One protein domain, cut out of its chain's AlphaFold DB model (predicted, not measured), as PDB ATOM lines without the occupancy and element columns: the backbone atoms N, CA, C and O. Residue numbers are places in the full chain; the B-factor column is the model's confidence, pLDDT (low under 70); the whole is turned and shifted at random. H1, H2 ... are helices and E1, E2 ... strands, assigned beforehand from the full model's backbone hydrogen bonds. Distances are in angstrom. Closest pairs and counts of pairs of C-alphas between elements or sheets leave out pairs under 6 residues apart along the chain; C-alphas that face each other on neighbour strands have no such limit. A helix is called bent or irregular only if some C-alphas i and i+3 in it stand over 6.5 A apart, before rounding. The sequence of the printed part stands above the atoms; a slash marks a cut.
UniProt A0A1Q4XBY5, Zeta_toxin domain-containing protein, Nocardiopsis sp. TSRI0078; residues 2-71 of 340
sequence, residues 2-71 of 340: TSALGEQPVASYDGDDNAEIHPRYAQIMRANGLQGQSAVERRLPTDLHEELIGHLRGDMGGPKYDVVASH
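Overview. This is residues 2 to 71 of the 340 residues of the protein "Zeta_toxin domain-containing protein" of Nocardiopsis sp. TSRI0078 (UniProt A0A1Q4XBY5). The model is elongated: a ribbon of two parallel strands, E1 and E2, with H4 near it, H1 at one end and kinked H3 at the other. Its 70 printed residues, class mixed, run H1, E1, H2, H3, H4, E2; E1 to E2 is a strand-helix-strand unit, parallel neighbours with helices between. It is loose, radius of gyration of the C-alphas 14.5 A, spans 41 by 26 by 19 A.

Arrangement. H1, residues 2 to 5, touches no helix. E1, residues 10 to 14, and E2, residues 66 to 70, are parallel; N 11 and O 66 are within hydrogen-bond range, 2.8 A. H2, residues 15 to 21, and H3, residues 25 to 41, form a hairpin, closest C-alphas Ala 19 and Glu 41, 5.8 A. H4, residues 48 to 56, only just touches H2, with 3 pairs of C-alphas within 8 A, the closest Gly 15 and His 49. Every O i to N i+4 pair is in range in H4, 8 of 13 in H3, 0 of 3 in H2, which has 4 of 4 O i to N i+3.

Along the chain. C-alpha 2 is at (-24.516, -26.113, 10.566), C-alpha 70 at (-23.744, -31.609, 21.669). E1 and E2 each measure 13.4 A. H3 is irregular: C-alphas 31 and 34 are 9.6 A apart.

Size, cuts and confidence. The printed part has no cut and no long link; pLDDT is under 70 in residues 2 to 8.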
ATOM      1  N   THR A   2     -24.976 -25.300  11.714       63.34
ATOM      2  CA  THR A   2     -24.516 -26.113  10.566       63.34
ATOM      3  C   THR A   2     -24.418 -25.341   9.244       63.34
ATOM      4  O   THR A   2     -23.447 -25.487   8.521       63.34
ATOM      5  N   SER A   3     -25.379 -24.459   8.949       63.16
ATOM      6  CA  SER A   3     -25.369 -23.635   7.730       63.16
ATOM      7  C   SER A   3     -24.242 -22.596   7.665       63.16
ATOM      8  O   SER A   3     -23.981 -22.078   6.588       63.16
ATOM      9  N   ALA A   4     -23.611 -22.262   8.796       59.06
ATOM     10  CA  ALA A   4     -22.518 -21.287   8.876       59.06
ATOM     11  C   ALA A   4     -21.133 -21.902   8.596       59.06
ATOM     12  O   ALA A   4     -20.136 -21.190   8.565       59.06
ATOM     13  N   LEU A   5     -21.066 -23.227   8.419       63.00
ATOM     14  CA  LEU A   5     -19.821 -23.981   8.241       63.00
ATOM     15  C   LEU A   5     -19.513 -24.299   6.758       63.00
ATOM     16  O   LEU A   5     -18.528 -24.962   6.457       63.00
ATOM     17  N   GLY A   6     -20.313 -23.790   5.810       60.31
ATOM     18  CA  GLY A   6     -20.059 -23.910   4.365       60.31
ATOM     19  C   GLY A   6     -20.536 -25.219   3.709       60.31
ATOM     20  O   GLY A   6     -21.382 -25.925   4.248       60.31
ATOM     21  N   GLU A   7     -20.030 -25.509   2.500       60.84
ATOM     22  CA  GLU A   7     -20.413 -26.675   1.667       60.84
ATOM     23  C   GLU A   7     -19.696 -27.990   2.048       60.84
ATOM     24  O   GLU A   7     -19.961 -29.034   1.448       60.84
ATOM     25  N   GLN A   8     -18.782 -27.955   3.025       63.16
ATOM     26  CA  GLN A   8     -18.135 -29.156   3.563       63.16
ATOM     27  C   GLN A   8     -19.184 -30.087   4.195       63.16
ATOM     28  O   GLN A   8     -20.230 -29.624   4.662       63.16
ATOM     29  N   PRO A   9     -18.945 -31.410   4.240       75.00
ATOM     30  CA  PRO A   9     -19.848 -32.309   4.933       75.00
ATOM     31  C   PRO A   9     -19.733 -32.063   6.444       75.00
ATOM     32  O   PRO A   9     -18.828 -32.562   7.111       75.00
ATOM     33  N   VAL A  10     -20.668 -31.281   6.975       87.50
ATOM     34  CA  VAL A  10     -20.827 -31.055   8.411       87.50
ATOM     35  C   VAL A  10     -21.722 -32.145   8.989       87.50
ATOM     36  O   VAL A  10     -22.850 -32.343   8.531       87.50
ATOM     37  N   ALA A  11     -21.250 -32.819  10.029       90.44
ATOM     38  CA  ALA A  11     -22.024 -33.765  10.813       90.44
ATOM     39  C   ALA A  11     -22.499 -33.117  12.120       90.44
ATOM     40  O   ALA A  11     -21.720 -32.497  12.842       90.44
ATOM     41  N   SER A  12     -23.782 -33.281  12.441       90.94
ATOM     42  CA  SER A  12     -24.298 -33.024  13.789       90.94
ATOM     43  C   SER A  12     -24.248 -34.323  14.578       90.94
ATOM     44  O   SER A  12     -24.660 -35.360  14.060       90.94
ATOM     45  N   TYR A  13     -23.782 -34.267  15.820       91.88
ATOM     46  CA  TYR A  13     -23.728 -35.423  16.705       91.88
ATOM     47  C   TYR A  13     -24.267 -35.067  18.090       91.88
ATOM     48  O   TYR A  13     -23.762 -34.155  18.740       91.88
ATOM     49  N   ASP A  14     -25.274 -35.797  18.553       90.62
ATOM     50  CA  ASP A  14     -25.735 -35.762  19.938       90.62
ATOM     51  C   ASP A  14     -25.610 -37.181  20.500       90.62
ATOM     52  O   ASP A  14     -26.146 -38.137  19.936       90.62
ATOM     53  N   GLY A  15     -24.858 -37.334  21.590       86.81
ATOM     54  CA  GLY A  15     -24.629 -38.645  22.198       86.81
ATOM     55  C   GLY A  15     -25.918 -39.308  22.691       86.81
ATOM     56  O   GLY A  15     -25.995 -40.538  22.716       86.81
ATOM     57  N   ASP A  16     -26.935 -38.514  23.026       87.12
ATOM     58  CA  ASP A  16     -28.226 -39.022  23.483       87.12
ATOM     59  C   ASP A  16     -29.000 -39.732  22.356       87.12
ATOM     60  O   ASP A  16     -29.767 -40.666  22.622       87.12
ATOM     61  N   ASP A  17     -28.764 -39.338  21.098       90.62
ATOM     62  CA  ASP A  17     -29.434 -39.895  19.916       90.62
ATOM     63  C   ASP A  17     -28.939 -41.314  19.588       90.62
ATOM     64  O   ASP A  17     -29.610 -42.069  18.879       90.62
ATOM     65  N   ASN A  18     -27.812 -41.749  20.167       92.38
ATOM     66  CA  ASN A  18     -27.314 -43.120  20.013       92.38
ATOM     67  C   ASN A  18     -28.350 -44.166  20.451       92.38
ATOM     68  O   ASN A  18     -28.402 -45.269  19.902       92.38
ATOM     69  N   ALA A  19     -29.202 -43.827  21.425       93.38
ATOM     70  CA  ALA A  19     -30.281 -44.696  21.879       93.38
ATOM     71  C   ALA A  19     -31.296 -45.016  20.771       93.38
ATOM     72  O   ALA A  19     -31.857 -46.119  20.756       93.38
ATOM     73  N   GLU A  20     -31.492 -44.115  19.808       93.19
ATOM     74  CA  GLU A  20     -32.459 -44.297  18.722       93.19
ATOM     75  C   GLU A  20     -32.060 -45.417  17.752       93.19
ATOM     76  O   GLU A  20     -32.919 -46.002  17.090       93.19
ATOM     77  N   ILE A  21     -30.777 -45.799  17.736       93.56
ATOM     78  CA  ILE A  21     -30.253 -46.913  16.933       93.56
ATOM     79  C   ILE A  21     -30.832 -48.257  17.407       93.56
ATOM     80  O   ILE A  21     -30.916 -49.215  16.631       93.56
ATOM     81  N   HIS A  22     -31.267 -48.367  18.668       95.69
ATOM     82  CA  HIS A  22     -31.813 -49.621  19.174       95.69
ATOM     83  C   HIS A  22     -33.107 -49.991  18.412       95.69
ATOM     84  O   HIS A  22     -34.096 -49.262  18.498       95.69
ATOM     85  N   PRO A  23     -33.229 -51.205  17.824       96.12
ATOM     86  CA  PRO A  23     -34.413 -51.616  17.042       96.12
ATOM     87  C   PRO A  23     -35.755 -51.632  17.798       96.12
ATOM     88  O   PRO A  23     -36.808 -51.901  17.225       96.12
ATOM     89  N   ARG A  24     -35.719 -51.419  19.115       96.31
ATOM     90  CA  ARG A  24     -36.866 -51.431  20.028       96.31
ATOM     91  C   ARG A  24     -36.936 -50.141  20.849       96.31
ATOM     92  O   ARG A  24     -37.661 -50.126  21.841       96.31
ATOM     93  N   TYR A  25     -36.220 -49.085  20.446       96.38
ATOM     94  CA  TYR A  25     -36.129 -47.803  21.151       96.38
ATOM     95  C   TYR A  25     -37.504 -47.306  21.609       96.38
ATOM     96  O   TYR A  25     -37.786 -47.286  22.804       96.38
ATOM     97  N   ALA A  26     -38.423 -47.062  20.669       95.62
ATOM     98  CA  ALA A  26     -39.765 -46.569  20.981       95.62
ATOM     99  C   ALA A  26     -40.568 -47.498  21.913       95.62
ATOM    100  O   ALA A  26     -41.351 -47.033  22.740       95.62
ATOM    101  N   GLN A  27     -40.392 -48.821  21.808       96.00
ATOM    102  CA  GLN A  27     -41.070 -49.766  22.700       96.00
ATOM    103  C   GLN A  27     -40.520 -49.675  24.128       96.00
ATOM    104  O   GLN A  27     -41.294 -49.688  25.082       96.00
ATOM    105  N   ILE A  28     -39.196 -49.591  24.277       97.06
ATOM    106  CA  ILE A  28     -38.536 -49.483  25.579       97.06
ATOM    107  C   ILE A  28     -38.876 -48.134  26.220       97.06
ATOM    108  O   ILE A  28     -39.267 -48.121  27.385       97.06
ATOM    109  N   MET A  29     -38.816 -47.034  25.464       96.88
ATOM    110  CA  MET A  29     -39.173 -45.698  25.949       96.88
ATOM    111  C   MET A  29     -40.598 -45.663  26.516       96.88
ATOM    112  O   MET A  29     -40.791 -45.275  27.667       96.88
ATOM    113  N   ARG A  30     -41.592 -46.163  25.763       94.69
ATOM    114  CA  ARG A  30     -42.992 -46.226  26.229       94.69
ATOM    115  C   ARG A  30     -43.168 -47.100  27.469       94.69
ATOM    116  O   ARG A  30     -43.936 -46.753  28.355       94.69
ATOM    117  N   ALA A  31     -42.462 -48.227  27.542       95.69
ATOM    118  CA  ALA A  31     -42.610 -49.176  28.644       95.69
ATOM    119  C   ALA A  31     -41.948 -48.723  29.956       95.69
ATOM    120  O   ALA A  31     -42.257 -49.289  31.001       95.69
ATOM    121  N   ASN A  32     -41.024 -47.757  29.915       95.94
ATOM    122  CA  ASN A  32     -40.197 -47.389  31.072       95.94
ATOM    123  C   ASN A  32     -40.351 -45.919  31.505       95.94
ATOM    124  O   ASN A  32     -39.721 -45.519  32.484       95.94
ATOM    125  N   GLY A  33     -41.177 -45.117  30.821       94.44
ATOM    126  CA  GLY A  33     -41.485 -43.740  31.221       94.44
ATOM    127  C   GLY A  33     -40.222 -42.896  31.418       94.44
ATOM    128  O   GLY A  33     -39.374 -42.826  30.529       94.44
ATOM    129  N   LEU A  34     -40.068 -42.292  32.600       96.31
ATOM    130  CA  LEU A  34     -38.890 -41.487  32.961       96.31
ATOM    131  C   LEU A  34     -37.558 -42.250  32.860       96.31
ATOM    132  O   LEU A  34     -36.517 -41.640  32.657       96.31
ATOM    133  N   GLN A  35     -37.581 -43.579  32.981       96.50
ATOM    134  CA  GLN A  35     -36.393 -44.438  32.901       96.50
ATOM    135  C   GLN A  35     -36.129 -44.958  31.480       96.50
ATOM    136  O   GLN A  35     -35.245 -45.794  31.287       96.50
ATOM    137  N   GLY A  36     -36.899 -44.496  30.486       96.06
ATOM    138  CA  GLY A  36     -36.820 -44.929  29.092       96.06
ATOM    139  C   GLY A  36     -35.410 -44.867  28.522       96.06
ATOM    140  O   GLY A  36     -34.888 -45.895  28.092       96.06
ATOM    141  N   GLN A  37     -34.788 -43.687  28.579       94.75
ATOM    142  CA  GLN A  37     -33.477 -43.438  27.977       94.75
ATOM    143  C   GLN A  37     -32.415 -44.368  28.571       94.75
ATOM    144  O   GLN A  37     -31.838 -45.191  27.863       94.75
ATOM    145  N   SER A  38     -32.253 -44.350  29.897       94.25
ATOM    146  CA  SER A  38     -31.272 -45.197  30.579       94.25
ATOM    147  C   SER A  38     -31.560 -46.693  30.410       94.25
ATOM    148  O   SER A  38     -30.646 -47.518  30.433       94.25
ATOM    149  N   ALA A  39     -32.827 -47.090  30.241       96.44
ATOM    150  CA  ALA A  39     -33.164 -48.470  29.911       96.44
ATOM    151  C   ALA A  39     -32.674 -48.862  28.509       96.44
ATOM    152  O   ALA A  39     -32.252 -50.007  28.331       96.44
ATOM    153  N   VAL A  40     -32.713 -47.960  27.531       96.38
ATOM    154  CA  VAL A  40     -32.162 -48.224  26.196       96.38
ATOM    155  C   VAL A  40     -30.638 -48.237  26.235       96.38
ATOM    156  O   VAL A  40     -30.046 -49.207  25.773       96.38
ATOM    157  N   GLU A  41     -30.013 -47.223  26.830       93.44
ATOM    158  CA  GLU A  41     -28.551 -47.059  26.858       93.44
ATOM    159  C   GLU A  41     -27.834 -48.272  27.455       93.44
ATOM    160  O   GLU A  41     -26.871 -48.764  26.878       93.44
ATOM    161  N   ARG A  42     -28.369 -48.863  28.537       94.06
ATOM    162  CA  ARG A  42     -27.822 -50.098  29.143       94.06
ATOM    163  C   ARG A  42     -27.820 -51.322  28.216       94.06
ATOM    164  O   ARG A  42     -27.294 -52.366  28.595       94.06
ATOM    165  N   ARG A  43     -28.481 -51.245  27.060       94.31
ATOM    166  CA  ARG A  43     -28.574 -52.317  26.057       94.31
ATOM    167  C   ARG A  43     -27.765 -52.017  24.796       94.31
ATOM    168  O   ARG A  43     -27.732 -52.867  23.908       94.31
ATOM    169  N   LEU A  44     -27.156 -50.838  24.701       94.38
ATOM    170  CA  LEU A  44     -26.263 -50.487  23.602       94.38
ATOM    171  C   LEU A  44     -24.861 -51.072  23.844       94.38
ATOM    172  O   LEU A  44     -24.494 -51.324  24.996       94.38
ATOM    173  N   PRO A  45     -24.066 -51.289  22.781       94.50
ATOM    174  CA  PRO A  45     -22.643 -51.574  22.920       94.50
ATOM    175  C   PRO A  45     -21.938 -50.459  23.700       94.50
ATOM    176  O   PRO A  45     -22.205 -49.277  23.487       94.50
ATOM    177  N   THR A  46     -21.039 -50.832  24.610       90.94
ATOM    178  CA  THR A  46     -20.345 -49.885  25.498       90.94
ATOM    179  C   THR A  46     -19.357 -48.979  24.762       90.94
ATOM    180  O   THR A  46     -19.000 -47.924  25.269       90.94
ATOM    181  N   ASP A  47     -18.910 -49.397  23.582       92.31
ATOM    182  CA  ASP A  47     -17.968 -48.716  22.694       92.31
ATOM    183  C   ASP A  47     -18.645 -47.931  21.560       92.31
ATOM    184  O   ASP A  47     -17.963 -47.189  20.857       92.31
ATOM    185  N   LEU A  48     -19.976 -48.017  21.417       92.50
ATOM    186  CA  LEU A  48     -20.726 -47.382  20.325       92.50
ATOM    187  C   LEU A  48     -20.415 -45.885  20.186       92.50
ATOM    188  O   LEU A  48     -20.303 -45.367  19.079       92.50
ATOM    189  N   HIS A  49     -20.268 -45.184  21.310       89.81
ATOM    190  CA  HIS A  49     -19.941 -43.762  21.322       89.81
ATOM    191  C   HIS A  49     -18.590 -43.469  20.648       89.81
ATOM    192  O   HIS A  49     -18.516 -42.635  19.746       89.81
ATOM    193  N   GLU A  50     -17.544 -44.199  21.044       90.44
ATOM    194  CA  GLU A  50     -16.199 -44.048  20.483       90.44
ATOM    195  C   GLU A  50     -16.167 -44.474  19.013       90.44
ATOM    196  O   GLU A  50     -15.539 -43.801  18.201       90.44
ATOM    197  N   GLU A  51     -16.880 -45.541  18.635       92.62
ATOM    198  CA  GLU A  51     -16.963 -45.972  17.235       92.62
ATOM    199  C   GLU A  51     -17.587 -44.894  16.337       92.62
ATOM    200  O   GLU A  51     -17.066 -44.603  15.256       92.62
ATOM    201  N   LEU A  52     -18.685 -44.273  16.783       92.56
ATOM    202  CA  LEU A  52     -19.381 -43.238  16.019       92.56
ATOM    203  C   LEU A  52     -18.550 -41.958  15.908       92.56
ATOM    204  O   LEU A  52     -18.402 -41.423  14.809       92.56
ATOM    205  N   ILE A  53     -17.956 -41.484  17.004       91.44
ATOM    206  CA  ILE A  53     -17.082 -40.303  16.962       91.44
ATOM    207  C   ILE A  53     -15.825 -40.599  16.144       91.44
ATOM    208  O   ILE A  53     -15.412 -39.772  15.330       91.44
ATOM    209  N   GLY A  54     -15.236 -41.785  16.298       92.50
ATOM    210  CA  GLY A  54     -14.089 -42.218  15.511       92.50
ATOM    211  C   GLY A  54     -14.394 -42.248  14.015       92.50
ATOM    212  O   GLY A  54     -13.582 -41.793  13.209       92.50
ATOM    213  N   HIS A  55     -15.594 -42.689  13.624       92.00
ATOM    214  CA  HIS A  55     -16.054 -42.589  12.241       92.00
ATOM    215  C   HIS A  55     -16.094 -41.133  11.751       92.00
ATOM    216  O   HIS A  55     -15.549 -40.848  10.685       92.00
ATOM    217  N   LEU A  56     -16.665 -40.212  12.537       92.62
ATOM    218  CA  LEU A  56     -16.738 -38.788  12.180       92.62
ATOM    219  C   LEU A  56     -15.353 -38.126  12.065       92.62
ATOM    220  O   LEU A  56     -15.142 -37.256  11.221       92.62
ATOM    221  N   ARG A  57     -14.393 -38.575  12.879       92.38
ATOM    222  CA  ARG A  57     -12.993 -38.123  12.844       92.38
ATOM    223  C   ARG A  57     -12.158 -38.741  11.715       92.38
ATOM    224  O   ARG A  57     -11.021 -38.316  11.514       92.38
ATOM    225  N   GLY A  58     -12.696 -39.721  10.983       90.69
ATOM    226  CA  GLY A  58     -11.998 -40.436   9.907       90.69
ATOM    227  C   GLY A  58     -11.119 -41.612  10.366       90.69
ATOM    228  O   GLY A  58     -10.349 -42.151   9.571       90.69
ATOM    229  N   ASP A  59     -11.243 -42.065  11.615       91.19
ATOM    230  CA  ASP A  59     -10.371 -43.091  12.233       91.19
ATOM    231  C   ASP A  59     -10.457 -44.443  11.558       91.19
ATOM    232  O   ASP A  59      -9.507 -45.223  11.529       91.19
ATOM    233  N   MET A  60     -11.622 -44.693  10.978       87.38
ATOM    234  CA  MET A  60     -11.984 -45.957  10.362       87.38
ATOM    235  C   MET A  60     -11.661 -45.970   8.858       87.38
ATOM    236  O   MET A  60     -12.232 -46.760   8.109       87.38
ATOM    237  N   GLY A  61     -10.781 -45.073   8.393       85.56
ATOM    238  CA  GLY A  61     -10.420 -44.921   6.978       85.56
ATOM    239  C   GLY A  61     -11.493 -44.235   6.122       85.56
ATOM    240  O   GLY A  61     -11.415 -44.276   4.895       85.56
ATOM    241  N   GLY A  62     -12.499 -43.638   6.769       83.19
ATOM    242  CA  GLY A  62     -13.539 -42.822   6.143       83.19
ATOM    243  C   GLY A  62     -13.129 -41.350   5.985       83.19
ATOM    244  O   GLY A  62     -12.004 -40.979   6.321       83.19
ATOM    245  N   PRO A  63     -14.026 -40.498   5.460       86.00
ATOM    246  CA  PRO A  63     -13.771 -39.063   5.384       86.00
ATOM    247  C   PRO A  63     -13.697 -38.429   6.780       86.00
ATOM    248  O   PRO A  63     -14.312 -38.902   7.733       86.00
ATOM    249  N   LYS A  64     -12.944 -37.330   6.872       90.06
ATOM    250  CA  LYS A  64     -12.877 -36.449   8.041       90.06
ATOM    251  C   LYS A  64     -13.990 -35.403   7.902       90.06
ATOM    252  O   LYS A  64     -13.972 -34.657   6.925       90.06
ATOM    253  N   TYR A  65     -14.951 -35.380   8.825       91.81
ATOM    254  CA  TYR A  65     -16.085 -34.442   8.807       91.81
ATOM    255  C   TYR A  65     -15.816 -33.233   9.696       91.81
ATOM    256  O   TYR A  65     -15.170 -33.394  10.729       91.81
ATOM    257  N   ASP A  66     -16.392 -32.076   9.370       91.19
ATOM    258  CA  ASP A  66     -16.582 -31.009  10.359       91.19
ATOM    259  C   ASP A  66     -17.704 -31.432  11.308       91.19
ATOM    260  O   ASP A  66     -18.762 -31.873  10.859       91.19
ATOM    261  N   VAL A  67     -17.488 -31.351  12.621       92.50
ATOM    262  CA  VAL A  67     -18.417 -31.925  13.606       92.50
ATOM    263  C   VAL A  67     -18.964 -30.847  14.529       92.50
ATOM    264  O   VAL A  67     -18.215 -30.161  15.217       92.50
ATOM    265  N   VAL A  68     -20.292 -30.749  14.592       92.62
ATOM    266  CA  VAL A  68     -21.012 -30.023  15.641       92.62
ATOM    267  C   VAL A  68     -21.528 -31.052  16.638       92.62
ATOM    268  O   VAL A  68     -22.509 -31.745  16.365       92.62
ATOM    269  N   ALA A  69     -20.851 -31.170  17.778       90.31
ATOM    270  CA  ALA A  69     -21.219 -32.110  18.829       90.31
ATOM    271  C   ALA A  69     -21.941 -31.406  19.987       90.31
ATOM    272  O   ALA A  69     -21.484 -30.374  20.480       90.31
ATOM    273  N   SER A  70     -23.054 -31.982  20.435       87.12
ATOM    274  CA  SER A  70     -23.744 -31.609  21.669       87.12
ATOM    275  C   SER A  70     -23.361 -32.595  22.767       87.12
ATOM    276  O   SER A  70     -23.613 -33.795  22.652       87.12
ATOM    277  N   HIS A  71     -22.733 -32.096  23.832       79.88
ATOM    278  CA  HIS A  71     -22.443 -32.887  25.021       79.88
ATOM    279  C   HIS A  71     -22.343 -31.982  26.257       79.88
ATOM    280  O   HIS A  71     -21.768 -30.893  26.168       79.88
TER     281      HIS A  71